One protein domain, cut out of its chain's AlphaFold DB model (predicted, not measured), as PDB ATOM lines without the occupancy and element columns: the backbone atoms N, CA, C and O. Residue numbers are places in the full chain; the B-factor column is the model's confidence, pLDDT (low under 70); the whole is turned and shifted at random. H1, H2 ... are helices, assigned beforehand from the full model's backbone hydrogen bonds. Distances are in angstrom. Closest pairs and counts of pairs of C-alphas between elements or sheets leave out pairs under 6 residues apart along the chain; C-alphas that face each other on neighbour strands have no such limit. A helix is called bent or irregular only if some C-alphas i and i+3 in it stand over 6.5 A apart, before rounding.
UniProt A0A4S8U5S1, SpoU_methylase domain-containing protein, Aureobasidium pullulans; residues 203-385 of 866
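This is residues 203 to 385 of the 866 residues of the protein "SpoU_methylase domain-containing protein" of Aureobasidium pullulans (UniProt A0A4S8U5S1). Five helices, H2, H3, H4, H6 and H7, pack as an up-and-down bundle with H4 in the middle; H1 packs on the outside of H3, and the last helix, H12, packs along H7. H10 lies out at one end, touching no helix, and the chain then turns back through H11 to H12. The printed part has 183 residues with twelve named helices, H1 to H12 in chain order, and no named strand: the class is all helix. It is compact, with a radius of gyration of the C-alphas of 17.5 A, and spans 49 by 40 by 27 A.

The longest helix, H6, residues 287 to 304, with its residues 288 to 296 alone touches H3, residues 243 to 259, at a shallow tilt of 31 degrees, the same way; the closest C-alphas, of Asp 247 and Leu 289, are 4.7 A apart. H6 and H7, residues 308 to 324, form a hairpin, touching with residues 300 to 304 and 310 to 314 alone; their tilt of 35.2 degrees is only just steep, and the closest C-alphas are those of Gln 304 and Leu 310, 5.3 A. H7 is the hub, touching five helices. It touches H4, residues 264 to 274, at a shallow tilt of 12 degrees, the same way, with the C-alphas of Arg 272 and Ala 317 closest at 5.1 A. H4 touches H2, residues 220 to 235, at a shallow tilt of 24 degrees, the same way; the closest C-alphas are those of Thr 230 and Met 273, 5.1 A. H2 and H3 form a hairpin. H1, residues 203 to 211, touches residues 245 to 252 of H3 alone at a steep tilt of 47 degrees, with the C-alphas of Leu 206 and Ala 249 closest at 6.5 A. H5, residues 277 to 282, touches residues 320 to 324 of H7 alone; the closest C-alphas, of Pro 277 and Ala 321, are 4.9 A apart. H8, residues 328 to 331, only just touches H7, only at the corner, with 3 pairs of C-alphas within 8 A; the closest are those of Met 322 and Ala 329, 6.1 A. H12, residues 380 to 385, touches H7 at a shallow tilt of 27 degrees, the same way, with the C-alphas of Thr 312 and Gly 383 3.9 A apart. H9, residues 334 to 343, and H10, residues 350 to 363, touch no helix, but H10 and H11, residues 373 to 376, are near each other, with 6 pairs of C-alphas within 10 A. Every O i to N i+4 pair is within hydrogen-bond range in H1, H2, H3, H5, H6, H9 and H12, against 4 of 7 in H4, 11 of 13 in H7 and 9 of 10 in H10; H8 and H11 are too short for such a pair.

H1 begins at C-alpha 203, (1.628, -46.995, 232.928). From first to last C-alpha H6 measures 25.5 A, H7 25.3 A, H3 24.1 A, H2 23.1 A and H10 20.0 A. H6 begins at C-alpha 287, (15.485, -31.628, 234.824), and H12 ends at C-alpha 385, (-7.522, -10.700, 229.064). H4 is only just irregular: C-alphas 268 and 271 are 6.8 A apart.

The two C-alphas farthest apart are those of Glu 285 and Glu 366, 54.2 A. The printed part has no cut and no long link. The mean pLDDT of the printed part is 89.7, with residues 237 to 239 and 366 to 367 under 70.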
ATOM      1  N   ASP A 203       1.078 -45.665 233.220       89.06
ATOM      2  CA  ASP A 203       1.628 -46.995 232.928       89.06
ATOM      3  C   ASP A 203       0.889 -47.686 231.775       89.06
ATOM      4  O   ASP A 203       1.518 -48.318 230.923       89.06
ATOM      5  N   GLN A 204      -0.441 -47.543 231.717       90.56
ATOM      6  CA  GLN A 204      -1.244 -48.079 230.617       90.56
ATOM      7  C   GLN A 204      -0.872 -47.396 229.294       90.56
ATOM      8  O   GLN A 204      -0.683 -48.081 228.290       90.56
ATOM      9  N   PHE A 205      -0.724 -46.067 229.310       91.88
ATOM     10  CA  PHE A 205      -0.307 -45.284 228.146       91.88
ATOM     11  C   PHE A 205       1.067 -45.719 227.626       91.88
ATOM     12  O   PHE A 205       1.193 -46.083 226.460       91.88
ATOM     13  N   LEU A 206       2.085 -45.758 228.493       91.75
ATOM     14  CA  LEU A 206       3.449 -46.127 228.103       91.75
ATOM     15  C   LEU A 206       3.547 -47.575 227.606       91.75
ATOM     16  O   LEU A 206       4.238 -47.842 226.627       91.75
ATOM     17  N   THR A 207       2.816 -48.506 228.229       91.81
ATOM     18  CA  THR A 207       2.790 -49.908 227.783       91.81
ATOM     19  C   THR A 207       2.227 -50.026 226.365       91.81
ATOM     20  O   THR A 207       2.778 -50.750 225.532       91.81
ATOM     21  N   GLU A 208       1.141 -49.314 226.057       90.19
ATOM     22  CA  GLU A 208       0.562 -49.313 224.710       90.19
ATOM     23  C   GLU A 208       1.458 -48.574 223.707       90.19
ATOM     24  O   GLU A 208       1.633 -49.037 222.577       90.19
ATOM     25  N   LEU A 209       2.093 -47.476 224.117       90.88
ATOM     26  CA  LEU A 209       3.046 -46.730 223.297       90.88
ATOM     27  C   LEU A 209       4.231 -47.615 222.867       90.88
ATOM     28  O   LEU A 209       4.526 -47.706 221.671       90.88
ATOM     29  N   ASP A 210       4.831 -48.339 223.818       89.69
ATOM     30  CA  ASP A 210       5.972 -49.231 223.589       89.69
ATOM     31  C   ASP A 210       5.567 -50.461 222.749       89.69
ATOM     32  O   ASP A 210       6.229 -50.801 221.763       89.69
ATOM     33  N   THR A 211       4.443 -51.117 223.076       92.38
ATOM     34  CA  THR A 211       3.970 -52.313 222.341       92.38
ATOM     35  C   THR A 211       3.548 -52.000 220.906       92.38
ATOM     36  O   THR A 211       3.804 -52.795 220.000       92.38
ATOM     37  N   SER A 212       2.945 -50.833 220.679       88.50
ATOM     38  CA  SER A 212       2.503 -50.382 219.355       88.50
ATOM     39  C   SER A 212       3.607 -49.712 218.531       88.50
ATOM     40  O   SER A 212       3.364 -49.367 217.373       88.50
ATOM     41  N   ARG A 213       4.810 -49.506 219.092       86.12
ATOM     42  CA  ARG A 213       5.879 -48.695 218.480       86.12
ATOM     43  C   ARG A 213       5.359 -47.326 218.019       86.12
ATOM     44  O   ARG A 213       5.546 -46.948 216.865       86.12
ATOM     45  N   HIS A 214       4.655 -46.622 218.907       85.88
ATOM     46  CA  HIS A 214       4.060 -45.295 218.682       85.88
ATOM     47  C   HIS A 214       2.918 -45.242 217.648       85.88
ATOM     48  O   HIS A 214       2.347 -44.180 217.423       85.88
ATOM     49  N   THR A 215       2.504 -46.364 217.045       86.75
ATOM     50  CA  THR A 215       1.374 -46.361 216.090       86.75
ATOM     51  C   THR A 215       0.027 -46.060 216.753       86.75
ATOM     52  O   THR A 215      -0.875 -45.544 216.099       86.75
ATOM     53  N   SER A 216      -0.100 -46.311 218.062       86.38
ATOM     54  CA  SER A 216      -1.316 -46.051 218.850       86.38
ATOM     55  C   SER A 216      -1.711 -44.572 218.945       86.38
ATOM     56  O   SER A 216      -2.895 -44.287 219.163       86.38
ATOM     57  N   ILE A 217      -0.747 -43.662 218.759       88.31
ATOM     58  CA  ILE A 217      -0.911 -42.204 218.851       88.31
ATOM     59  C   ILE A 217      -0.843 -41.503 217.483       88.31
ATOM     60  O   ILE A 217      -0.738 -40.284 217.427       88.31
ATOM     61  N   GLN A 218      -0.903 -42.238 216.369       88.44
ATOM     62  CA  GLN A 218      -0.907 -41.645 215.024       88.44
ATOM     63  C   GLN A 218      -2.316 -41.194 214.608       88.44
ATOM     64  O   GLN A 218      -3.313 -41.812 214.989       88.44
ATOM     65  N   GLY A 219      -2.400 -40.135 213.795       85.31
ATOM     66  CA  GLY A 219      -3.672 -39.568 213.331       85.31
ATOM     67  C   GLY A 219      -4.560 -39.134 214.501       85.31
ATOM     68  O   GLY A 219      -4.088 -38.471 215.423       85.31
ATOM     69  N   ASP A 220      -5.821 -39.572 214.504       79.56
ATOM     70  CA  ASP A 220      -6.802 -39.251 215.556       79.56
ATOM     71  C   ASP A 220      -6.367 -39.726 216.958       79.56
ATOM     72  O   ASP A 220      -6.782 -39.160 217.973       79.56
ATOM     73  N   GLY A 221      -5.481 -40.729 217.036       85.69
ATOM     74  CA  GLY A 221      -4.923 -41.217 218.298       85.69
ATOM     75  C   GLY A 221      -4.091 -40.173 219.053       85.69
ATOM     76  O   GLY A 221      -3.999 -40.254 220.278       85.69
ATOM     77  N   LEU A 222      -3.531 -39.178 218.355       90.69
ATOM     78  CA  LEU A 222      -2.704 -38.129 218.957       90.69
ATOM     79  C   LEU A 222      -3.530 -37.196 219.848       90.69
ATOM     80  O   LEU A 222      -3.136 -36.883 220.970       90.69
ATOM     81  N   LEU A 223      -4.708 -36.786 219.366       88.94
ATOM     82  CA  LEU A 223      -5.617 -35.941 220.136       88.94
ATOM     83  C   LEU A 223      -6.122 -36.680 221.385       88.94
ATOM     84  O   LEU A 223      -6.106 -36.122 222.481       88.94
ATOM     85  N   MET A 224      -6.472 -37.965 221.238       88.62
ATOM     86  CA  MET A 224      -6.864 -38.813 222.369       88.62
ATOM     87  C   MET A 224      -5.753 -38.937 223.417       88.62
ATOM     88  O   MET A 224      -6.045 -38.980 224.613       88.62
ATOM     89  N   ALA A 225      -4.487 -39.000 222.987       91.12
ATOM     90  CA  ALA A 225      -3.343 -39.083 223.890       91.12
ATOM     91  C   ALA A 225      -3.227 -37.820 224.748       91.12
ATOM     92  O   ALA A 225      -3.133 -37.921 225.968       91.12
ATOM     93  N   ILE A 226      -3.316 -36.640 224.130       91.56
ATOM     94  CA  ILE A 226      -3.235 -35.350 224.830       91.56
ATOM     95  C   ILE A 226      -4.382 -35.191 225.828       91.56
ATOM     96  O   ILE A 226      -4.152 -34.822 226.983       91.56
ATOM     97  N   GLU A 227      -5.617 -35.496 225.423       90.44
ATOM     98  CA  GLU A 227      -6.779 -35.392 226.310       90.44
ATOM     99  C   GLU A 227      -6.737 -36.423 227.449       90.44
ATOM    100  O   GLU A 227      -7.061 -36.087 228.589       90.44
ATOM    101  N   SER A 228      -6.282 -37.654 227.181       90.56
ATOM    102  CA  SER A 228      -6.120 -38.685 228.218       90.56
ATOM    103  C   SER A 228      -5.013 -38.321 229.210       90.56
ATOM    104  O   SER A 228      -5.235 -38.398 230.417       90.56
ATOM    105  N   LEU A 229      -3.846 -37.866 228.739       91.88
ATOM    106  CA  LEU A 229      -2.749 -37.416 229.605       91.88
ATOM    107  C   LEU A 229      -3.161 -36.207 230.449       91.88
ATOM    108  O   LEU A 229      -2.895 -36.184 231.649       91.88
ATOM    109  N   THR A 230      -3.880 -35.248 229.862       91.50
ATOM    110  CA  THR A 230      -4.449 -34.117 230.612       91.50
ATOM    111  C   THR A 230      -5.426 -34.608 231.682       91.50
ATOM    112  O   THR A 230      -5.315 -34.199 232.832       91.50
ATOM    113  N   SER A 231      -6.322 -35.554 231.362       90.12
ATOM    114  CA  SER A 231      -7.241 -36.126 232.357       90.12
ATOM    115  C   SER A 231      -6.522 -36.903 233.463       90.12
ATOM    116  O   SER A 231      -6.984 -36.888 234.607       90.12
ATOM    117  N   ILE A 232      -5.423 -37.595 233.148       89.75
ATOM    118  CA  ILE A 232      -4.585 -38.268 234.146       89.75
ATOM    119  C   ILE A 232      -3.998 -37.223 235.098       89.75
ATOM    120  O   ILE A 232      -4.090 -37.405 236.309       89.75
ATOM    121  N   LEU A 233      -3.470 -36.113 234.577       89.62
ATOM    122  CA  LEU A 233      -2.921 -35.018 235.382       89.62
ATOM    123  C   LEU A 233      -3.988 -34.280 236.209       89.62
ATOM    124  O   LEU A 233      -3.694 -33.897 237.339       89.62
ATOM    125  N   ASP A 234      -5.213 -34.135 235.692       87.44
ATOM    126  CA  ASP A 234      -6.353 -33.555 236.420       87.44
ATOM    127  C   ASP A 234      -6.769 -34.442 237.621       87.44
ATOM    128  O   ASP A 234      -7.187 -33.939 238.665       87.44
ATOM    129  N   LYS A 235      -6.674 -35.777 237.486       84.81
ATOM    130  CA  LYS A 235      -7.046 -36.757 238.534       84.81
ATOM    131  C   LYS A 235      -5.913 -37.058 239.515       84.81
ATOM    132  O   LYS A 235      -6.177 -37.467 240.647       84.81
ATOM    133  N   ALA A 236      -4.669 -36.925 239.072       73.94
ATOM    134  CA  ALA A 236      -3.488 -37.289 239.833       73.94
ATOM    135  C   ALA A 236      -2.960 -36.090 240.638       73.94
ATOM    136  O   ALA A 236      -2.695 -35.018 240.101       73.94
ATOM    137  N   GLY A 237      -2.763 -36.275 241.945       65.19
ATOM    138  CA  GLY A 237      -2.037 -35.299 242.763       65.19
ATOM    139  C   GLY A 237      -0.542 -35.288 242.423       65.19
ATOM    140  O   GLY A 237      -0.014 -36.295 241.951       65.19
ATOM    141  N   VAL A 238       0.160 -34.188 242.723       64.00
ATOM    142  CA  VAL A 238       1.601 -33.999 242.421       64.00
ATOM    143  C   VAL A 238       2.464 -35.183 242.870       64.00
ATOM    144  O   VAL A 238       3.294 -35.655 242.110       64.00
ATOM    145  N   GLN A 239       2.193 -35.752 244.046       63.97
ATOM    146  CA  GLN A 239       2.964 -36.871 244.610       63.97
ATOM    147  C   GLN A 239       2.662 -38.249 243.990       63.97
ATOM    148  O   GLN A 239       3.261 -39.244 244.391       63.97
ATOM    149  N   SER A 240       1.697 -38.344 243.072       75.31
ATOM    150  CA  SER A 240       1.227 -39.624 242.512       75.31
ATOM    151  C   SER A 240       1.718 -39.911 241.092       75.31
ATOM    152  O   SER A 240       1.481 -41.007 240.584       75.31
ATOM    153  N   VAL A 241       2.406 -38.957 240.459       83.19
ATOM    154  CA  VAL A 241       2.890 -39.071 239.078       83.19
ATOM    155  C   VAL A 241       4.415 -39.143 239.076       83.19
ATOM    156  O   VAL A 241       5.084 -38.300 239.656       83.19
ATOM    157  N   ASP A 242       4.959 -40.155 238.404       88.69
ATOM    158  CA  ASP A 242       6.400 -40.328 238.203       88.69
ATOM    159  C   ASP A 242       6.892 -39.391 237.085       88.69
ATOM    160  O   ASP A 242       6.435 -39.493 235.941       88.69
ATOM    161  N   ALA A 243       7.812 -38.482 237.419       88.88
ATOM    162  CA  ALA A 243       8.316 -37.459 236.504       88.88
ATOM    163  C   ALA A 243       9.046 -38.044 235.280       88.88
ATOM    164  O   ALA A 243       8.849 -37.551 234.171       88.88
ATOM    165  N   GLN A 244       9.801 -39.139 235.436       90.81
ATOM    166  CA  GLN A 244      10.527 -39.772 234.326       90.81
ATOM    167  C   GLN A 244       9.576 -40.484 233.365       90.81
ATOM    168  O   GLN A 244       9.756 -40.467 232.147       90.81
ATOM    169  N   LYS A 245       8.529 -41.118 233.904       91.44
ATOM    170  CA  LYS A 245       7.469 -41.702 233.071       91.44
ATOM    171  C   LYS A 245       6.701 -40.620 232.315       91.44
ATOM    172  O   LYS A 245       6.316 -40.843 231.167       91.44
ATOM    173  N   LEU A 246       6.471 -39.473 232.953       92.62
ATOM    174  CA  LEU A 246       5.768 -38.354 232.337       92.62
ATOM    175  C   LEU A 246       6.596 -37.742 231.204       92.62
ATOM    176  O   LEU A 246       6.050 -37.522 230.128       92.62
ATOM    177  N   ASP A 247       7.902 -37.562 231.415       93.81
ATOM    178  CA  ASP A 247       8.843 -37.103 230.387       93.81
ATOM    179  C   ASP A 247       8.819 -38.020 229.160       93.81
ATOM    180  O   ASP A 247       8.546 -37.559 228.055       93.81
ATOM    181  N   ARG A 248       8.947 -39.341 229.353       93.50
ATOM    182  CA  ARG A 248       8.846 -40.318 228.252       93.50
ATOM    183  C   ARG A 248       7.525 -40.224 227.484       93.50
ATOM    184  O   ARG A 248       7.509 -40.390 226.265       93.50
ATOM    185  N   ALA A 249       6.412 -40.005 228.184       93.38
ATOM    186  CA  ALA A 249       5.115 -39.841 227.537       93.38
ATOM    187  C   ALA A 249       5.054 -38.538 226.724       93.38
ATOM    188  O   ALA A 249       4.549 -38.541 225.601       93.38
ATOM    189  N   PHE A 250       5.585 -37.443 227.273       94.44
ATOM    190  CA  PHE A 250       5.605 -36.130 226.632       94.44
ATOM    191  C   PHE A 250       6.525 -36.108 225.415       94.44
ATOM    192  O   PHE A 250       6.100 -35.626 224.371       94.44
ATOM    193  N   ASP A 251       7.717 -36.697 225.508       93.44
ATOM    194  CA  ASP A 251       8.638 -36.873 224.384       93.44
ATOM    195  C   ASP A 251       7.985 -37.697 223.261       93.44
ATOM    196  O   ASP A 251       7.977 -37.297 222.096       93.44
ATOM    197  N   GLY A 252       7.324 -38.811 223.603       92.12
ATOM    198  CA  GLY A 252       6.599 -39.630 222.630       92.12
ATOM    199  C   GLY A 252       5.483 -38.871 221.900       92.12
ATOM    200  O   GLY A 252       5.343 -39.011 220.684       92.12
ATOM    201  N   VAL A 253       4.711 -38.055 222.626       94.62
ATOM    202  CA  VAL A 253       3.660 -37.202 222.047       94.62
ATOM    203  C   VAL A 253       4.266 -36.073 221.217       94.62
ATOM    204  O   VAL A 253       3.813 -35.848 220.098       94.62
ATOM    205  N   TRP A 254       5.290 -35.382 221.720       95.12
ATOM    206  CA  TRP A 254       5.920 -34.251 221.039       95.12
ATOM    207  C   TRP A 254       6.552 -34.663 219.707       95.12
ATOM    208  O   TRP A 254       6.260 -34.052 218.679       95.12
ATOM    209  N   ASN A 255       7.296 -35.771 219.687       93.31
ATOM    210  CA  ASN A 255       7.861 -36.331 218.458       93.31
ATOM    211  C   ASN A 255       6.777 -36.633 217.406       93.31
ATOM    212  O   ASN A 255       6.980 -36.427 216.208       93.31
ATOM    213  N   GLU A 256       5.602 -37.097 217.833       94.25
ATOM    214  CA  GLU A 256       4.486 -37.366 216.925       94.25
ATOM    215  C   GLU A 256       3.788 -36.079 216.452       94.25
ATOM    216  O   GLU A 256       3.385 -36.000 215.289       94.25
ATOM    217  N   VAL A 257       3.704 -35.046 217.300       94.44
ATOM    218  CA  VAL A 257       3.241 -33.700 216.908       94.44
ATOM    219  C   VAL A 257       4.128 -33.126 215.802       94.44
ATOM    220  O   VAL A 257       3.606 -32.620 214.806       94.44
ATOM    221  N   GLU A 258       5.450 -33.232 215.948       93.81
ATOM    222  CA  GLU A 258       6.402 -32.780 214.931       93.81
ATOM    223  C   GLU A 258       6.292 -33.609 213.645       93.81
ATOM    224  O   GLU A 258       6.258 -33.052 212.545       93.81
ATOM    225  N   ARG A 259       6.158 -34.937 213.764       92.94
ATOM    226  CA  ARG A 259       6.015 -35.845 212.613       92.94
ATOM    227  C   ARG A 259       4.764 -35.557 211.782       92.94
ATOM    228  O   ARG A 259       4.790 -35.746 210.566       92.94
ATOM    229  N   GLN A 260       3.680 -35.118 212.421       91.00
ATOM    230  CA  GLN A 260       2.419 -34.758 211.766       91.00
ATOM    231  C   GLN A 260       2.329 -33.270 211.368       91.00
ATOM    232  O   GLN A 260       1.244 -32.799 211.032       91.00
ATOM    233  N   ASP A 261       3.446 -32.531 211.387       91.38
ATOM    234  CA  ASP A 261       3.532 -31.109 211.010       91.38
ATOM    235  C   ASP A 261       2.564 -30.197 211.794       91.38
ATOM    236  O   ASP A 261       1.910 -29.291 211.265       91.38
ATOM    237  N   TYR A 262       2.501 -30.425 213.108       93.06
ATOM    238  CA  TYR A 262       1.768 -29.600 214.065       93.06
ATOM    239  C   TYR A 262       0.270 -29.437 213.730       93.06
ATOM    240  O   TYR A 262      -0.176 -28.317 213.417       93.06
ATOM    241  N   PRO A 263      -0.532 -30.519 213.816       90.69
ATOM    242  CA  PRO A 263      -1.961 -30.478 213.509       90.69
ATOM    243  C   PRO A 263      -2.695 -29.428 214.352       90.69
ATOM    244  O   PRO A 263      -2.472 -29.330 215.560       90.69
ATOM    245  N   ARG A 264      -3.587 -28.638 213.732       88.75
ATOM    246  CA  ARG A 264      -4.279 -27.525 214.414       88.75
ATOM    247  C   ARG A 264      -5.004 -27.989 215.673       88.75
ATOM    248  O   ARG A 264      -4.825 -27.378 216.720       88.75
ATOM    249  N   ASP A 265      -5.787 -29.053 215.555       85.44
ATOM    250  CA  ASP A 265      -6.668 -29.518 216.625       85.44
ATOM    251  C   ASP A 265      -5.841 -29.971 217.840       85.44
ATOM    252  O   ASP A 265      -6.125 -29.586 218.966       85.44
ATOM    253  N   VAL A 266      -4.719 -30.653 217.599       90.31
ATOM    254  CA  VAL A 266      -3.736 -31.044 218.622       90.31
ATOM    255  C   VAL A 266      -3.103 -29.829 219.303       90.31
ATOM    256  O   VAL A 266      -3.052 -29.762 220.532       90.31
ATOM    257  N   LEU A 267      -2.654 -28.839 218.526       92.25
ATOM    258  CA  LEU A 267      -2.000 -27.650 219.071       92.25
ATOM    259  C   LEU A 267      -2.899 -26.807 219.985       92.25
ATOM    260  O   LEU A 267      -2.376 -26.022 220.772       92.25
ATOM    261  N   MET A 268      -4.224 -26.926 219.886       89.94
ATOM    262  CA  MET A 268      -5.132 -26.177 220.759       89.94
ATOM    263  C   MET A 268      -5.284 -26.804 222.147       89.94
ATOM    264  O   MET A 268      -5.526 -26.079 223.110       89.94
ATOM    265  N   PHE A 269      -5.063 -28.115 222.279       91.19
ATOM    266  CA  PHE A 269      -5.088 -28.814 223.570       91.19
ATOM    267  C   PHE A 269      -3.698 -28.981 224.190       91.19
ATOM    268  O   PHE A 269      -3.571 -29.023 225.415       91.19
ATOM    269  N   LEU A 270      -2.647 -29.023 223.364       94.56
ATOM    270  CA  LEU A 270      -1.272 -29.233 223.811       94.56
ATOM    271  C   LEU A 270      -0.808 -28.258 224.917       94.56
ATOM    272  O   LEU A 270      -0.195 -28.733 225.874       94.56
ATOM    273  N   PRO A 271      -1.119 -26.941 224.884       96.19
ATOM    274  CA  PRO A 271      -0.702 -26.022 225.942       96.19
ATOM    275  C   PRO A 271      -1.258 -26.389 227.320       96.19
ATOM    276  O   PRO A 271      -0.540 -26.268 228.309       96.19
ATOM    277  N   ARG A 272      -2.510 -26.871 227.397       93.50
ATOM    278  CA  ARG A 272      -3.136 -27.289 228.662       93.50
ATOM    279  C   ARG A 272      -2.427 -28.502 229.265       93.50
ATOM    280  O   ARG A 272      -2.288 -28.562 230.481       93.50
ATOM    281  N   MET A 273      -1.976 -29.436 228.426       94.31
ATOM    282  CA  MET A 273      -1.205 -30.603 228.858       94.31
ATOM    283  C   MET A 273       0.206 -30.203 229.311       94.31
ATOM    284  O   MET A 273       0.617 -30.532 230.419       94.31
ATOM    285  N   ALA A 274       0.934 -29.468 228.462       95.00
ATOM    286  CA  ALA A 274       2.336 -29.124 228.693       95.00
ATOM    287  C   ALA A 274       2.529 -28.192 229.900       95.00
ATOM    288  O   ALA A 274       3.459 -28.369 230.678       95.00
ATOM    289  N   LEU A 275       1.632 -27.220 230.083       95.50
ATOM    290  CA  LEU A 275       1.676 -26.254 231.186       95.50
ATOM    291  C   LEU A 275       0.688 -26.617 232.303       95.50
ATOM    292  O   LEU A 275       0.219 -25.748 233.036       95.50
ATOM    293  N   HIS A 276       0.338 -27.896 232.441       94.44
ATOM    294  CA  HIS A 276      -0.524 -28.330 233.532       94.44
ATOM    295  C   HIS A 276       0.155 -28.055 234.892       94.44
ATOM    296  O   HIS A 276       1.331 -28.403 235.042       94.44
ATOM    297  N   PRO A 277      -0.538 -27.516 235.919       92.06
ATOM    298  CA  PRO A 277       0.073 -27.185 237.214       92.06
ATOM    299  C   PRO A 277       0.862 -28.331 237.864       92.06
ATOM    300  O   PRO A 277       1.960 -28.123 238.382       92.06
ATOM    301  N   THR A 278       0.333 -29.558 237.786       91.31
ATOM    302  CA  THR A 278       1.015 -30.781 238.242       91.31
ATOM    303  C   THR A 278       2.333 -31.017 237.499       91.31
ATOM    304  O   THR A 278       3.348 -31.282 238.130       91.31
ATOM    305  N   CYS A 279       2.340 -30.871 236.171       91.94
ATOM    306  CA  CYS A 279       3.532 -31.058 235.342       91.94
ATOM    307  C   CYS A 279       4.589 -29.979 235.626       91.94
ATOM    308  O   CYS A 279       5.753 -30.291 235.859       91.94
ATOM    309  N   VAL A 280       4.164 -28.716 235.707       93.31
ATOM    310  CA  VAL A 280       5.035 -27.574 236.026       93.31
ATOM    311  C   VAL A 280       5.676 -27.727 237.408       93.31
ATOM    312  O   VAL A 280       6.848 -27.404 237.578       93.31
ATOM    313  N   SER A 281       4.946 -28.280 238.381       91.38
ATOM    314  CA  SER A 281       5.495 -28.576 239.712       91.38
ATOM    315  C   SER A 281       6.545 -29.695 239.669       91.38
ATOM    316  O   SER A 281       7.594 -29.570 240.293       91.38
ATOM    317  N   LEU A 282       6.318 -30.756 238.886       91.06
ATOM    318  CA  LEU A 282       7.274 -31.863 238.717       91.06
ATOM    319  C   LEU A 282       8.549 -31.456 237.967       91.06
ATOM    320  O   LEU A 282       9.594 -32.067 238.165       91.06
ATOM    321  N   CYS A 283       8.512 -30.384 237.169       92.31
ATOM    322  CA  CYS A 283       9.710 -29.836 236.525       92.31
ATOM    323  C   CYS A 283      10.773 -29.364 237.536       92.31
ATOM    324  O   CYS A 283      11.908 -29.108 237.145       92.31
ATOM    325  N   PHE A 284      10.439 -29.194 238.821       89.44
ATOM    326  CA  PHE A 284      11.422 -28.916 239.877       89.44
ATOM    327  C   PHE A 284      12.116 -30.168 240.413       89.44
ATOM    328  O   PHE A 284      13.192 -30.057 240.995       89.44
ATOM    329  N   GLU A 285      11.501 -31.334 240.237       87.75
ATOM    330  CA  GLU A 285      12.029 -32.619 240.694       87.75
ATOM    331  C   GLU A 285      12.887 -33.292 239.615       87.75
ATOM    332  O   GLU A 285      13.831 -34.007 239.950       87.75
ATOM    333  N   ASP A 286      12.589 -33.038 238.335       90.31
ATOM    334  CA  ASP A 286      13.246 -33.670 237.192       90.31
ATOM    335  C   ASP A 286      13.632 -32.656 236.095       90.31
ATOM    336  O   ASP A 286      12.788 -31.974 235.502       90.31
ATOM    337  N   ASP A 287      14.936 -32.562 235.815       91.50
ATOM    338  CA  ASP A 287      15.485 -31.628 234.824       91.50
ATOM    339  C   ASP A 287      15.205 -32.060 233.377       91.50
ATOM    340  O   ASP A 287      15.111 -31.202 232.496       91.50
ATOM    341  N   THR A 288      15.043 -33.363 233.117       94.00
ATOM    342  CA  THR A 288      14.719 -33.881 231.780       94.00
ATOM    343  C   THR A 288      13.308 -33.490 231.359       94.00
ATOM    344  O   THR A 288      13.150 -32.823 230.337       94.00
ATOM    345  N   LEU A 289      12.311 -33.737 232.215       93.62
ATOM    346  CA  LEU A 289      10.937 -33.277 232.033       93.62
ATOM    347  C   LEU A 289      10.886 -31.761 231.844       93.62
ATOM    348  O   LEU A 289      10.194 -31.256 230.959       93.62
ATOM    349  N   SER A 290      11.645 -31.023 232.659       94.44
ATOM    350  CA  SER A 290      11.722 -29.574 232.525       94.44
ATOM    351  C   SER A 290      12.242 -29.136 231.157       94.44
ATOM    352  O   SER A 290      11.736 -28.147 230.625       94.44
ATOM    353  N   ALA A 291      13.262 -29.801 230.614       94.88
ATOM    354  CA  ALA A 291      13.808 -29.468 229.304       94.88
ATOM    355  C   ALA A 291      12.765 -29.715 228.202       94.88
ATOM    356  O   ALA A 291      12.510 -28.813 227.403       94.88
ATOM    357  N   THR A 292      12.098 -30.871 228.237       95.00
ATOM    358  CA  THR A 292      11.037 -31.250 227.292       95.00
ATOM    359  C   THR A 292       9.873 -30.252 227.321       95.00
ATOM    360  O   THR A 292       9.441 -29.746 226.287       95.00
ATOM    361  N   VAL A 293       9.381 -29.885 228.509       95.88
ATOM    362  CA  VAL A 293       8.263 -28.935 228.649       95.88
ATOM    363  C   VAL A 293       8.646 -27.528 228.174       95.88
ATOM    364  O   VAL A 293       7.853 -26.872 227.493       95.88
ATOM    365  N   LEU A 294       9.855 -27.054 228.496       95.31
ATOM    366  CA  LEU A 294      10.347 -25.750 228.034       95.31
ATOM    367  C   LEU A 294      10.550 -25.719 226.515       95.31
ATOM    368  O   LEU A 294      10.272 -24.692 225.888       95.31
ATOM    369  N   GLU A 295      10.987 -26.825 225.911       95.56
ATOM    370  CA  GLU A 295      11.073 -26.972 224.458       95.56
ATOM    371  C   GLU A 295       9.689 -26.849 223.811       95.56
ATOM    372  O   GLU A 295       9.494 -25.977 222.955       95.56
ATOM    373  N   ILE A 296       8.709 -27.626 224.285       95.69
ATOM    374  CA  ILE A 296       7.319 -27.563 223.808       95.69
ATOM    375  C   ILE A 296       6.782 -26.130 223.926       95.69
ATOM    376  O   ILE A 296       6.240 -25.579 222.964       95.69
ATOM    377  N   PHE A 297       6.959 -25.486 225.084       95.62
ATOM    378  CA  PHE A 297       6.486 -24.121 225.317       95.62
ATOM    379  C   PHE A 297       7.143 -23.103 224.375       95.62
ATOM    380  O   PHE A 297       6.453 -22.278 223.768       95.62
ATOM    381  N   THR A 298       8.461 -23.191 224.184       95.12
ATOM    382  CA  THR A 298       9.213 -22.301 223.286       95.12
ATOM    383  C   THR A 298       8.760 -22.462 221.832       95.12
ATOM    384  O   THR A 298       8.583 -21.472 221.112       95.12
ATOM    385  N   GLN A 299       8.522 -23.696 221.383       95.31
ATOM    386  CA  GLN A 299       8.032 -23.950 220.027       95.31
ATOM    387  C   GLN A 299       6.583 -23.487 219.844       95.31
ATOM    388  O   GLN A 299       6.268 -22.867 218.826       95.31
ATOM    389  N   LEU A 300       5.717 -23.670 220.845       95.38
ATOM    390  CA  LEU A 300       4.356 -23.124 220.841       95.38
ATOM    391  C   LEU A 300       4.359 -21.593 220.687       95.38
ATOM    392  O   LEU A 300       3.647 -21.060 219.832       95.38
ATOM    393  N   GLN A 301       5.216 -20.882 221.430       93.25
ATOM    394  CA  GLN A 301       5.397 -19.431 221.280       93.25
ATOM    395  C   GLN A 301       5.897 -19.040 219.880       93.25
ATOM    396  O   GLN A 301       5.493 -18.015 219.322       93.25
ATOM    397  N   ARG A 302       6.769 -19.850 219.270       93.62
ATOM    398  CA  ARG A 302       7.255 -19.616 217.904       93.62
ATOM    399  C   ARG A 302       6.142 -19.782 216.869       93.62
ATOM    400  O   ARG A 302       6.015 -18.930 215.986       93.62
ATOM    401  N   LEU A 303       5.343 -20.843 216.980       93.75
ATOM    402  CA  LEU A 303       4.214 -21.132 216.090       93.75
ATOM    403  C   LEU A 303       3.120 -20.062 216.195       93.75
ATOM    404  O   LEU A 303       2.574 -19.632 215.176       93.75
ATOM    405  N   GLN A 304       2.858 -19.573 217.409       93.44
ATOM    406  CA  GLN A 304       1.860 -18.543 217.703       93.44
ATOM    407  C   GLN A 304       2.049 -17.269 216.854       93.44
ATOM    408  O   GLN A 304       1.066 -16.696 216.385       93.44
ATOM    409  N   LYS A 305       3.291 -16.879 216.523       86.88
ATOM    410  CA  LYS A 305       3.588 -15.712 215.655       86.88
ATOM    411  C   LYS A 305       2.987 -15.807 214.244       86.88
ATOM    412  O   LYS A 305       2.832 -14.783 213.566       86.88
ATOM    413  N   GLY A 306       2.725 -17.021 213.757       85.25
ATOM    414  CA  GLY A 306       2.051 -17.282 212.480       85.25
ATOM    415  C   GLY A 306       0.603 -17.752 212.628       85.25
ATOM    416  O   GLY A 306      -0.157 -17.652 211.672       85.25
ATOM    417  N   ARG A 307       0.227 -18.243 213.813       90.50
ATOM    418  CA  ARG A 307      -1.028 -18.946 214.102       90.50
ATOM    419  C   ARG A 307      -1.703 -18.293 215.318       90.50
ATOM    420  O   ARG A 307      -1.540 -18.759 216.443       90.50
ATOM    421  N   ILE A 308      -2.426 -17.188 215.096       91.06
ATOM    422  CA  ILE A 308      -2.961 -16.339 216.184       91.06
ATOM    423  C   ILE A 308      -3.911 -17.089 217.128       91.06
ATOM    424  O   ILE A 308      -3.887 -16.827 218.323       91.06
ATOM    425  N   TYR A 309      -4.654 -18.079 216.631       90.19
ATOM    426  CA  TYR A 309      -5.548 -18.928 217.430       90.19
ATOM    427  C   TYR A 309      -4.839 -19.701 218.559       90.19
ATOM    428  O   TYR A 309      -5.481 -20.110 219.518       90.19
ATOM    429  N   LEU A 310      -3.510 -19.872 218.500       94.31
ATOM    430  CA  LEU A 310      -2.735 -20.481 219.591       94.31
ATOM    431  C   LEU A 310      -2.536 -19.543 220.783       94.31
ATOM    432  O   LEU A 310      -2.188 -19.997 221.870       94.31
ATOM    433  N   TRP A 311      -2.740 -18.240 220.596       95.06
ATOM    434  CA  TRP A 311      -2.518 -17.241 221.634       95.06
ATOM    435  C   TRP A 311      -3.345 -17.515 222.891       95.06
ATOM    436  O   TRP A 311      -2.792 -17.608 223.984       95.06
ATOM    437  N   THR A 312      -4.656 -17.700 222.734       94.06
ATOM    438  CA  THR A 312      -5.575 -17.930 223.852       94.06
ATOM    439  C   THR A 312      -5.271 -19.205 224.644       94.06
ATOM    440  O   THR A 312      -5.105 -19.090 225.861       94.06
ATOM    441  N   PRO A 313      -5.138 -20.403 224.036       95.00
ATOM    442  CA  PRO A 313      -4.845 -21.616 224.797       95.00
ATOM    443  C   PRO A 313      -3.474 -21.563 225.484       95.00
ATOM    444  O   PRO A 313      -3.372 -21.963 226.644       95.00
ATOM    445  N   ILE A 314      -2.442 -21.004 224.832       96.62
ATOM    446  CA  ILE A 314      -1.126 -20.797 225.460       96.62
ATOM    447  C   ILE A 314      -1.258 -19.878 226.673       96.62
ATOM    448  O   ILE A 314      -0.791 -20.220 227.757       96.62
ATOM    449  N   MET A 315      -1.915 -18.730 226.514       96.56
ATOM    450  CA  MET A 315      -1.992 -17.726 227.568       96.56
ATOM    451  C   MET A 315      -2.850 -18.191 228.751       96.56
ATOM    452  O   MET A 315      -2.476 -17.961 229.899       96.56
ATOM    453  N   LYS A 316      -3.960 -18.905 228.512       95.31
ATOM    454  CA  LYS A 316      -4.775 -19.502 229.586       95.31
ATOM    455  C   LYS A 316      -3.992 -20.552 230.371       95.31
ATOM    456  O   LYS A 316      -3.998 -20.513 231.604       95.31
ATOM    457  N   ALA A 317      -3.302 -21.459 229.680       95.31
ATOM    458  CA  ALA A 317      -2.514 -22.502 230.327       95.31
ATOM    459  C   ALA A 317      -1.327 -21.909 231.104       95.31
ATOM    460  O   ALA A 317      -1.144 -22.221 232.277       95.31
ATOM    461  N   TYR A 318      -0.597 -20.965 230.500       96.62
ATOM    462  CA  TYR A 318       0.531 -20.291 231.140       96.62
ATOM    463  C   TYR A 318       0.110 -19.472 232.362       96.62
ATOM    464  O   TYR A 318       0.703 -19.603 233.429       96.62
ATOM    465  N   ARG A 319      -0.976 -18.693 232.254       95.25
ATOM    466  CA  ARG A 319      -1.561 -17.980 233.396       95.25
ATOM    467  C   ARG A 319      -1.905 -18.944 234.533       95.25
ATOM    468  O   ARG A 319      -1.541 -18.692 235.676       95.25
ATOM    469  N   THR A 320      -2.594 -20.040 234.221       93.69
ATOM    470  CA  THR A 320      -3.022 -21.031 235.223       93.69
ATOM    471  C   THR A 320      -1.822 -21.682 235.908       93.69
ATOM    472  O   THR A 320      -1.817 -21.811 237.132       93.69
ATOM    473  N   ALA A 321      -0.784 -22.028 235.141       93.75
ATOM    474  CA  ALA A 321       0.470 -22.566 235.656       93.75
ATOM    475  C   ALA A 321       1.154 -21.610 236.638       93.75
ATOM    476  O   ALA A 321       1.474 -22.019 237.749       93.75
ATOM    477  N   MET A 322       1.341 -20.343 236.256       94.62
ATOM    478  CA  MET A 322       2.056 -19.359 237.079       94.62
ATOM    479  C   MET A 322       1.286 -18.995 238.354       94.62
ATOM    480  O   MET A 322       1.889 -18.836 239.409       94.62
ATOM    481  N   VAL A 323      -0.047 -18.909 238.281       90.94
ATOM    482  CA  VAL A 323      -0.893 -18.658 239.462       90.94
ATOM    483  C   VAL A 323      -0.903 -19.863 240.409       90.94
ATOM    484  O   VAL A 323      -0.895 -19.691 241.624       90.94
ATOM    485  N   SER A 324      -0.909 -21.085 239.872       90.75
ATOM    486  CA  SER A 324      -0.949 -22.311 240.686       90.75
ATOM    487  C   SER A 324       0.423 -22.698 241.248       90.75
ATOM    488  O   SER A 324       0.500 -23.299 242.317       90.75
ATOM    489  N   CYS A 325       1.502 -22.368 240.536       91.56
ATOM    490  CA  CYS A 325       2.882 -22.667 240.909       91.56
ATOM    491  C   CYS A 325       3.767 -21.408 240.768       91.56
ATOM    492  O   CYS A 325       4.543 -21.306 239.817       91.56
ATOM    493  N   PRO A 326       3.693 -20.445 241.711       92.31
ATOM    494  CA  PRO A 326       4.450 -19.191 241.620       92.31
ATOM    495  C   PRO A 326       5.969 -19.358 241.514       92.31
ATOM    496  O   PRO A 326       6.634 -18.586 240.827       92.31
ATOM    497  N   ALA A 327       6.521 -20.411 242.130       91.50
ATOM    498  CA  ALA A 327       7.953 -20.712 242.071       91.50
ATOM    499  C   ALA A 327       8.453 -20.946 240.629       91.50
ATOM    500  O   ALA A 327       9.637 -20.776 240.350       91.50
ATOM    501  N   ALA A 328       7.558 -21.314 239.700       92.56
ATOM    502  CA  ALA A 328       7.866 -21.549 238.290       92.56
ATOM    503  C   ALA A 328       8.144 -20.273 237.485       92.56
ATOM    504  O   ALA A 328       8.676 -20.377 236.381       92.56
ATOM    505  N   ALA A 329       7.836 -19.086 238.019       93.06
ATOM    506  CA  ALA A 329       7.945 -17.821 237.293       93.06
ATOM    507  C   ALA A 329       9.337 -17.582 236.682       93.06
ATOM    508  O   ALA A 329       9.437 -17.248 235.502       93.06
ATOM    509  N   GLU A 330      10.409 -17.792 237.452       92.69
ATOM    510  CA  GLU A 330      11.788 -17.618 236.967       92.69
ATOM    511  C   GLU A 330      12.172 -18.701 235.957       92.69
ATOM    512  O   GLU A 330      12.676 -18.406 234.875       92.69
ATOM    513  N   LYS A 331      11.875 -19.964 236.283       91.44
ATOM    514  CA  LYS A 331      12.237 -21.123 235.454       91.44
ATOM    515  C   LYS A 331      11.571 -21.084 234.073       91.44
ATOM    516  O   LYS A 331      12.172 -21.519 233.096       91.44
ATOM    517  N   PHE A 332      10.363 -20.528 233.987       93.75
ATOM    518  CA  PHE A 332       9.602 -20.374 232.745       93.75
ATOM    519  C   PHE A 332       9.678 -18.960 232.137       93.75
ATOM    520  O   PHE A 332       8.883 -18.643 231.247       93.75
ATOM    521  N   GLY A 333      10.606 -18.110 232.594       94.25
ATOM    522  CA  GLY A 333      10.909 -16.812 231.980       94.25
ATOM    523  C   GLY A 333       9.731 -15.832 231.937       94.25
ATOM    524  O   GLY A 333       9.491 -15.199 230.903       94.25
ATOM    525  N   LEU A 334       8.964 -15.732 233.030       96.31
ATOM    526  CA  LEU A 334       7.773 -14.879 233.112       96.31
ATOM    527  C   LEU A 334       8.079 -13.398 232.846       96.31
ATOM    528  O   LEU A 334       7.288 -12.709 232.197       96.31
ATOM    529  N   ASP A 335       9.231 -12.913 233.295       96.12
ATOM    530  CA  ASP A 335       9.697 -11.545 233.084       96.12
ATOM    531  C   ASP A 335       9.891 -11.224 231.592       96.12
ATOM    532  O   ASP A 335       9.299 -10.274 231.067       96.12
ATOM    533  N   GLU A 336      10.652 -12.057 230.879       95.94
ATOM    534  CA  GLU A 336      10.891 -11.926 229.444       95.94
ATOM    535  C   GLU A 336       9.591 -12.062 228.658       95.94
ATOM    536  O   GLU A 336       9.333 -11.274 227.743       95.94
ATOM    537  N   PHE A 337       8.733 -13.009 229.042       96.06
ATOM    538  CA  PHE A 337       7.436 -13.201 228.409       96.06
ATOM    539  C   PHE A 337       6.547 -11.954 228.532       96.06
ATOM    540  O   PHE A 337       5.981 -11.497 227.530       96.06
ATOM    541  N   ILE A 338       6.454 -11.361 229.731       97.62
ATOM    542  CA  ILE A 338       5.672 -10.138 229.959       97.62
ATOM    543  C   ILE A 338       6.239  -8.978 229.147       97.62
ATOM    544  O   ILE A 338       5.480  -8.275 228.479       97.62
ATOM    545  N   ILE A 339       7.560  -8.783 229.150       96.75
ATOM    546  CA  ILE A 339       8.203  -7.678 228.429       96.75
ATOM    547  C   ILE A 339       8.000  -7.818 226.919       96.75
ATOM    548  O   ILE A 339       7.627  -6.849 226.251       96.75
ATOM    549  N   GLN A 340       8.223  -9.008 226.360       95.00
ATOM    550  CA  GLN A 340       8.052  -9.261 224.930       95.00
ATOM    551  C   GLN A 340       6.599  -9.049 224.493       95.00
ATOM    552  O   GLN A 340       6.359  -8.371 223.491       95.00
ATOM    553  N   THR A 341       5.641  -9.541 225.281       95.38
ATOM    554  CA  THR A 341       4.206  -9.379 225.010       95.38
ATOM    555  C   THR A 341       3.757  -7.926 225.167       95.38
ATOM    556  O   THR A 341       3.033  -7.411 224.319       95.38
ATOM    557  N   ALA A 342       4.226  -7.212 226.194       95.62
ATOM    558  CA  ALA A 342       3.911  -5.798 226.392       95.62
ATOM    559  C   ALA A 342       4.413  -4.933 225.225       95.62
ATOM    560  O   ALA A 342       3.717  -4.011 224.795       95.62
ATOM    561  N   ASN A 343       5.599  -5.248 224.692       93.56
ATOM    562  CA  ASN A 343       6.195  -4.561 223.545       93.56
ATOM    563  C   ASN A 343       5.478  -4.855 222.221       93.56
ATOM    564  O   ASN A 343       5.457  -3.997 221.340       93.56
ATOM    565  N   ASN A 344       4.934  -6.059 222.062       90.94
ATOM    566  CA  ASN A 344       4.270  -6.486 220.840       90.94
ATOM    567  C   ASN A 344       3.152  -7.479 221.166       90.94
ATOM    568  O   ASN A 344       3.345  -8.695 221.086       90.94
ATOM    569  N   LEU A 345       1.988  -6.943 221.534       91.44
ATOM    570  CA  LEU A 345       0.817  -7.759 221.826       91.44
ATOM    571  C   LEU A 345       0.390  -8.493 220.547       91.44
ATOM    572  O   LEU A 345       0.217  -7.843 219.510       91.44
ATOM    573  N   PRO A 346       0.221  -9.824 220.580       90.88
ATOM    574  CA  PRO A 346      -0.130 -10.560 219.382       90.88
ATOM    575  C   PRO A 346      -1.442 -10.101 218.752       90.88
ATOM    576  O   PRO A 346      -2.451  -9.965 219.437       90.88
ATOM    577  N   ALA A 347      -1.423  -9.912 217.435       85.69
ATOM    578  CA  ALA A 347      -2.571  -9.471 216.656       85.69
ATOM    579  C   ALA A 347      -2.770 -10.357 215.422       85.69
ATOM    580  O   ALA A 347      -1.805 -10.865 214.836       85.69
ATOM    581  N   ALA A 348      -4.027 -10.519 215.008       84.94
ATOM    582  CA  ALA A 348      -4.388 -11.299 213.834       84.94
ATOM    583  C   ALA A 348      -3.799 -10.696 212.548       84.94
ATOM    584  O   ALA A 348      -3.940  -9.501 212.264       84.94
ATOM    585  N   ARG A 349      -3.159 -11.549 211.737       86.56
ATOM    586  CA  ARG A 349      -2.722 -11.181 210.384       86.56
ATOM    587  C   ARG A 349      -3.932 -10.947 209.488       86.56
ATOM    588  O   ARG A 349      -5.013 -11.477 209.719       86.56
ATOM    589  N   LEU A 350      -3.718 -10.192 208.420       85.31
ATOM    590  CA  LEU A 350      -4.762  -9.802 207.479       85.31
ATOM    591  C   LEU A 350      -5.497 -10.996 206.849       85.31
ATOM    592  O   LEU A 350      -6.712 -10.953 206.710       85.31
ATOM    593  N   GLU A 351      -4.776 -12.070 206.533       83.81
ATOM    594  CA  GLU A 351      -5.343 -13.334 206.036       83.81
ATOM    595  C   GLU A 351      -6.332 -13.943 207.039       83.81
ATOM    596  O   GLU A 351      -7.447 -14.303 206.675       83.81
ATOM    597  N   PHE A 352      -5.967 -13.942 208.323       86.69
ATOM    598  CA  PHE A 352      -6.822 -14.413 209.411       86.69
ATOM    599  C   PHE A 352      -8.068 -13.536 209.582       86.69
ATOM    600  O   PHE A 352      -9.165 -14.046 209.791       86.69
ATOM    601  N   LYS A 353      -7.924 -12.211 209.434       87.62
ATOM    602  CA  LYS A 353      -9.067 -11.287 209.469       87.62
ATOM    603  C   LYS A 353     -10.039 -11.530 208.306       87.62
ATOM    604  O   LYS A 353     -11.246 -11.409 208.486       87.62
ATOM    605  N   LEU A 354      -9.536 -11.894 207.123       89.12
ATOM    606  CA  LEU A 354     -10.388 -12.280 205.994       89.12
ATOM    607  C   LEU A 354     -11.149 -13.577 206.289       89.12
ATOM    608  O   LEU A 354     -12.337 -13.657 205.998       89.12
ATOM    609  N   GLU A 355     -10.506 -14.570 206.898       89.00
ATOM    610  CA  GLU A 355     -11.198 -15.794 207.304       89.00
ATOM    611  C   GLU A 355     -12.242 -15.544 208.391       89.00
ATOM    612  O   GLU A 355     -13.358 -16.033 208.259       89.00
ATOM    613  N   ALA A 356     -11.948 -14.718 209.398       88.25
ATOM    614  CA  ALA A 356     -12.939 -14.300 210.391       88.25
ATOM    615  C   ALA A 356     -14.155 -13.622 209.727       88.25
ATOM    616  O   ALA A 356     -15.298 -13.937 210.055       88.25
ATOM    617  N   ALA A 357     -13.928 -12.776 208.714       89.38
ATOM    618  CA  ALA A 357     -15.014 -12.193 207.927       89.38
ATOM    619  C   ALA A 357     -15.797 -13.231 207.102       89.38
ATOM    620  O   ALA A 357     -16.989 -13.046 206.868       89.38
ATOM    621  N   ALA A 358     -15.159 -14.311 206.645       89.44
ATOM    622  CA  ALA A 358     -15.839 -15.411 205.961       89.44
ATOM    623  C   ALA A 358     -16.658 -16.279 206.934       89.44
ATOM    624  O   ALA A 358     -17.762 -16.695 206.586       89.44
ATOM    625  N   ILE A 359     -16.167 -16.497 208.160       88.94
ATOM    626  CA  ILE A 359     -16.906 -17.175 209.239       88.94
ATOM    627  C   ILE A 359     -18.187 -16.409 209.563       88.94
ATOM    628  O   ILE A 359     -19.229 -17.032 209.737       88.94
ATOM    629  N   GLN A 360     -18.156 -15.075 209.558       86.69
ATOM    630  CA  GLN A 360     -19.360 -14.274 209.784       86.69
ATOM    631  C   GLN A 360     -20.465 -14.544 208.742       86.69
ATOM    632  O   GLN A 360     -21.650 -14.513 209.055       86.69
ATOM    633  N   LEU A 361     -20.097 -14.884 207.502       84.19
ATOM    634  CA  LEU A 361     -21.070 -15.269 206.471       84.19
ATOM    635  C   LEU A 361     -21.673 -16.661 206.713       84.19
ATOM    636  O   LEU A 361     -22.779 -16.941 206.246       84.19
ATOM    637  N   LEU A 362     -20.935 -17.537 207.402       84.00
ATOM    638  CA  LEU A 362     -21.407 -18.851 207.833       84.00
ATOM    639  C   LEU A 362     -22.278 -18.755 209.092       84.00
ATOM    640  O   LEU A 362     -23.256 -19.488 209.204       84.00
ATOM    641  N   SER A 363     -21.964 -17.855 210.027       78.19
ATOM    642  CA  SER A 363     -22.739 -17.681 211.262       78.19
ATOM    643  C   SER A 363     -24.117 -17.067 210.994       78.19
ATOM    644  O   SER A 363     -25.104 -17.472 211.600       78.19
ATOM    645  N   GLU A 364     -24.223 -16.162 210.021       73.69
ATOM    646  CA  GLU A 364     -25.488 -15.538 209.597       73.69
ATOM    647  C   GLU A 364     -26.394 -16.480 208.766       73.69
ATOM    648  O   GLU A 364     -27.440 -16.074 208.264       73.69
ATOM    649  N   SER A 365     -26.008 -17.747 208.581       70.38
ATOM    650  CA  SER A 365     -26.764 -18.742 207.815       70.38
ATOM    651  C   SER A 365     -27.782 -19.507 208.661       70.38
ATOM    652  O   SER A 365     -27.399 -20.198 209.600       70.38
ATOM    653  N   GLU A 366     -29.062 -19.481 208.270       66.06
ATOM    654  CA  GLU A 366     -30.130 -20.234 208.955       66.06
ATOM    655  C   GLU A 366     -29.994 -21.763 208.807       66.06
ATOM    656  O   GLU A 366     -30.351 -22.514 209.710       66.06
ATOM    657  N   GLU A 367     -29.456 -22.248 207.685       64.06
ATOM    658  CA  GLU A 367     -29.429 -23.685 207.368       64.06
ATOM    659  C   GLU A 367     -28.205 -24.417 207.931       64.06
ATOM    660  O   GLU A 367     -28.240 -25.635 208.151       64.06
ATOM    661  N   ILE A 368     -27.088 -23.697 208.070       70.62
ATOM    662  CA  ILE A 368     -25.791 -24.236 208.485       70.62
ATOM    663  C   ILE A 368     -25.055 -23.170 209.286       70.62
ATOM    664  O   ILE A 368     -24.413 -22.300 208.706       70.62
ATOM    665  N   HIS A 369     -25.140 -23.270 210.608       74.31
ATOM    666  CA  HIS A 369     -24.493 -22.342 211.521       74.31
ATOM    667  C   HIS A 369     -23.083 -22.835 211.874       74.31
ATOM    668  O   HIS A 369     -22.909 -23.938 212.406       74.31
ATOM    669  N   ARG A 370     -22.070 -22.021 211.562       79.75
ATOM    670  CA  ARG A 370     -20.697 -22.180 212.063       79.75
ATOM    671  C   ARG A 370     -20.220 -20.871 212.656       79.75
ATOM    672  O   ARG A 370     -20.429 -19.805 212.085       79.75
ATOM    673  N   SER A 371     -19.550 -20.983 213.782       82.81
ATOM    674  CA  SER A 371     -19.006 -19.887 214.564       82.81
ATOM    675  C   SER A 371     -17.480 -19.892 214.519       82.81
ATOM    676  O   SER A 371     -16.850 -20.863 214.098       82.81
ATOM    677  N   TYR A 372     -16.864 -18.808 214.997       84.31
ATOM    678  CA  TYR A 372     -15.408 -18.732 215.140       84.31
ATOM    679  C   TYR A 372     -14.857 -19.883 215.987       84.31
ATOM    680  O   TYR A 372     -13.837 -20.485 215.642       84.31
ATOM    681  N   SER A 373     -15.578 -20.243 217.050       83.69
ATOM    682  CA  SER A 373     -15.181 -21.312 217.957       83.69
ATOM    683  C   SER A 373     -15.156 -22.690 217.327       83.69
ATOM    684  O   SER A 373     -14.373 -23.512 217.784       83.69
ATOM    685  N   ASP A 374     -15.896 -22.926 216.244       82.56
ATOM    686  CA  ASP A 374     -15.874 -24.212 215.538       82.56
ATOM    687  C   ASP A 374     -14.594 -24.423 214.717       82.56
ATOM    688  O   ASP A 374     -14.277 -25.556 214.356       82.56
ATOM    689  N   TYR A 375     -13.848 -23.349 214.430       84.44
ATOM    690  CA  TYR A 375     -12.607 -23.386 213.648       84.44
ATOM    691  C   TYR A 375     -11.359 -23.101 214.482       84.44
ATOM    692  O   TYR A 375     -10.317 -23.725 214.270       84.44
ATOM    693  N   TYR A 376     -11.460 -22.150 215.410       86.19
ATOM    694  CA  TYR A 376     -10.312 -21.559 216.097       86.19
ATOM    695  C   TYR A 376     -10.449 -21.527 217.622       86.19
ATOM    696  O   TYR A 376      -9.559 -21.015 218.296       86.19
ATOM    697  N   GLY A 377     -11.528 -22.088 218.178       86.00
ATOM    698  CA  GLY A 377     -11.777 -22.081 219.616       86.00
ATOM    699  C   GLY A 377     -12.085 -20.682 220.159       86.00
ATOM    700  O   GLY A 377     -12.871 -19.921 219.599       86.00
ATOM    701  N   GLU A 378     -11.507 -20.332 221.302       86.56
ATOM    702  CA  GLU A 378     -11.763 -19.032 221.921       86.56
ATOM    703  C   GLU A 378     -11.038 -17.891 221.189       86.56
ATOM    704  O   GLU A 378      -9.893 -18.018 220.755       86.56
ATOM    705  N   TYR A 379     -11.703 -16.740 221.105       86.31
ATOM    706  CA  TYR A 379     -11.159 -15.519 220.515       86.31
ATOM    707  C   TYR A 379      -9.856 -15.045 221.187       86.31
ATOM    708  O   TYR A 379      -9.661 -15.242 222.392       86.31
ATOM    709  N   GLU A 380      -8.975 -14.378 220.434       88.88
ATOM    710  CA  GLU A 380      -7.677 -13.882 220.914       88.88
ATOM    711  C   GLU A 380      -7.785 -12.852 222.047       88.88
ATOM    712  O   GLU A 380      -6.891 -12.775 222.893       88.88
ATOM    713  N   GLU A 381      -8.889 -12.105 222.117       88.38
ATOM    714  CA  GLU A 381      -9.132 -11.113 223.164       88.38
ATOM    715  C   GLU A 381      -9.239 -11.763 224.550       88.38
ATOM    716  O   GLU A 381      -8.825 -11.166 225.543       88.38
ATOM    717  N   VAL A 382      -9.696 -13.021 224.624       91.12
ATOM    718  CA  VAL A 382      -9.684 -13.807 225.870       91.12
ATOM    719  C   VAL A 382      -8.245 -14.104 226.297       91.12
ATOM    720  O   VAL A 382      -7.913 -14.016 227.480       91.12
ATOM    721  N   GLY A 383      -7.359 -14.388 225.340       93.38
ATOM    722  CA  GLY A 383      -5.926 -14.500 225.591       93.38
ATOM    723  C   GLY A 383      -5.328 -13.180 226.078       93.38
ATOM    724  O   GLY A 383      -4.581 -13.167 227.052       93.38
ATOM    725  N   HIS A 384      -5.685 -12.040 225.474       94.12
ATOM    726  CA  HIS A 384      -5.224 -10.734 225.970       94.12
ATOM    727  C   HIS A 384      -5.734 -10.445 227.389       94.12
ATOM    728  O   HIS A 384      -4.965  -9.955 228.214       94.12
ATOM    729  N   ALA A 385      -6.984 -10.798 227.707       94.00
ATOM    730  CA  ALA A 385      -7.522 -10.700 229.064       94.00
ATOM    731  C   ALA A 385      -6.719 -11.560 230.053       94.00
ATOM    732  O   ALA A 385      -6.343 -11.080 231.122       94.00
TER     733      ALA A 385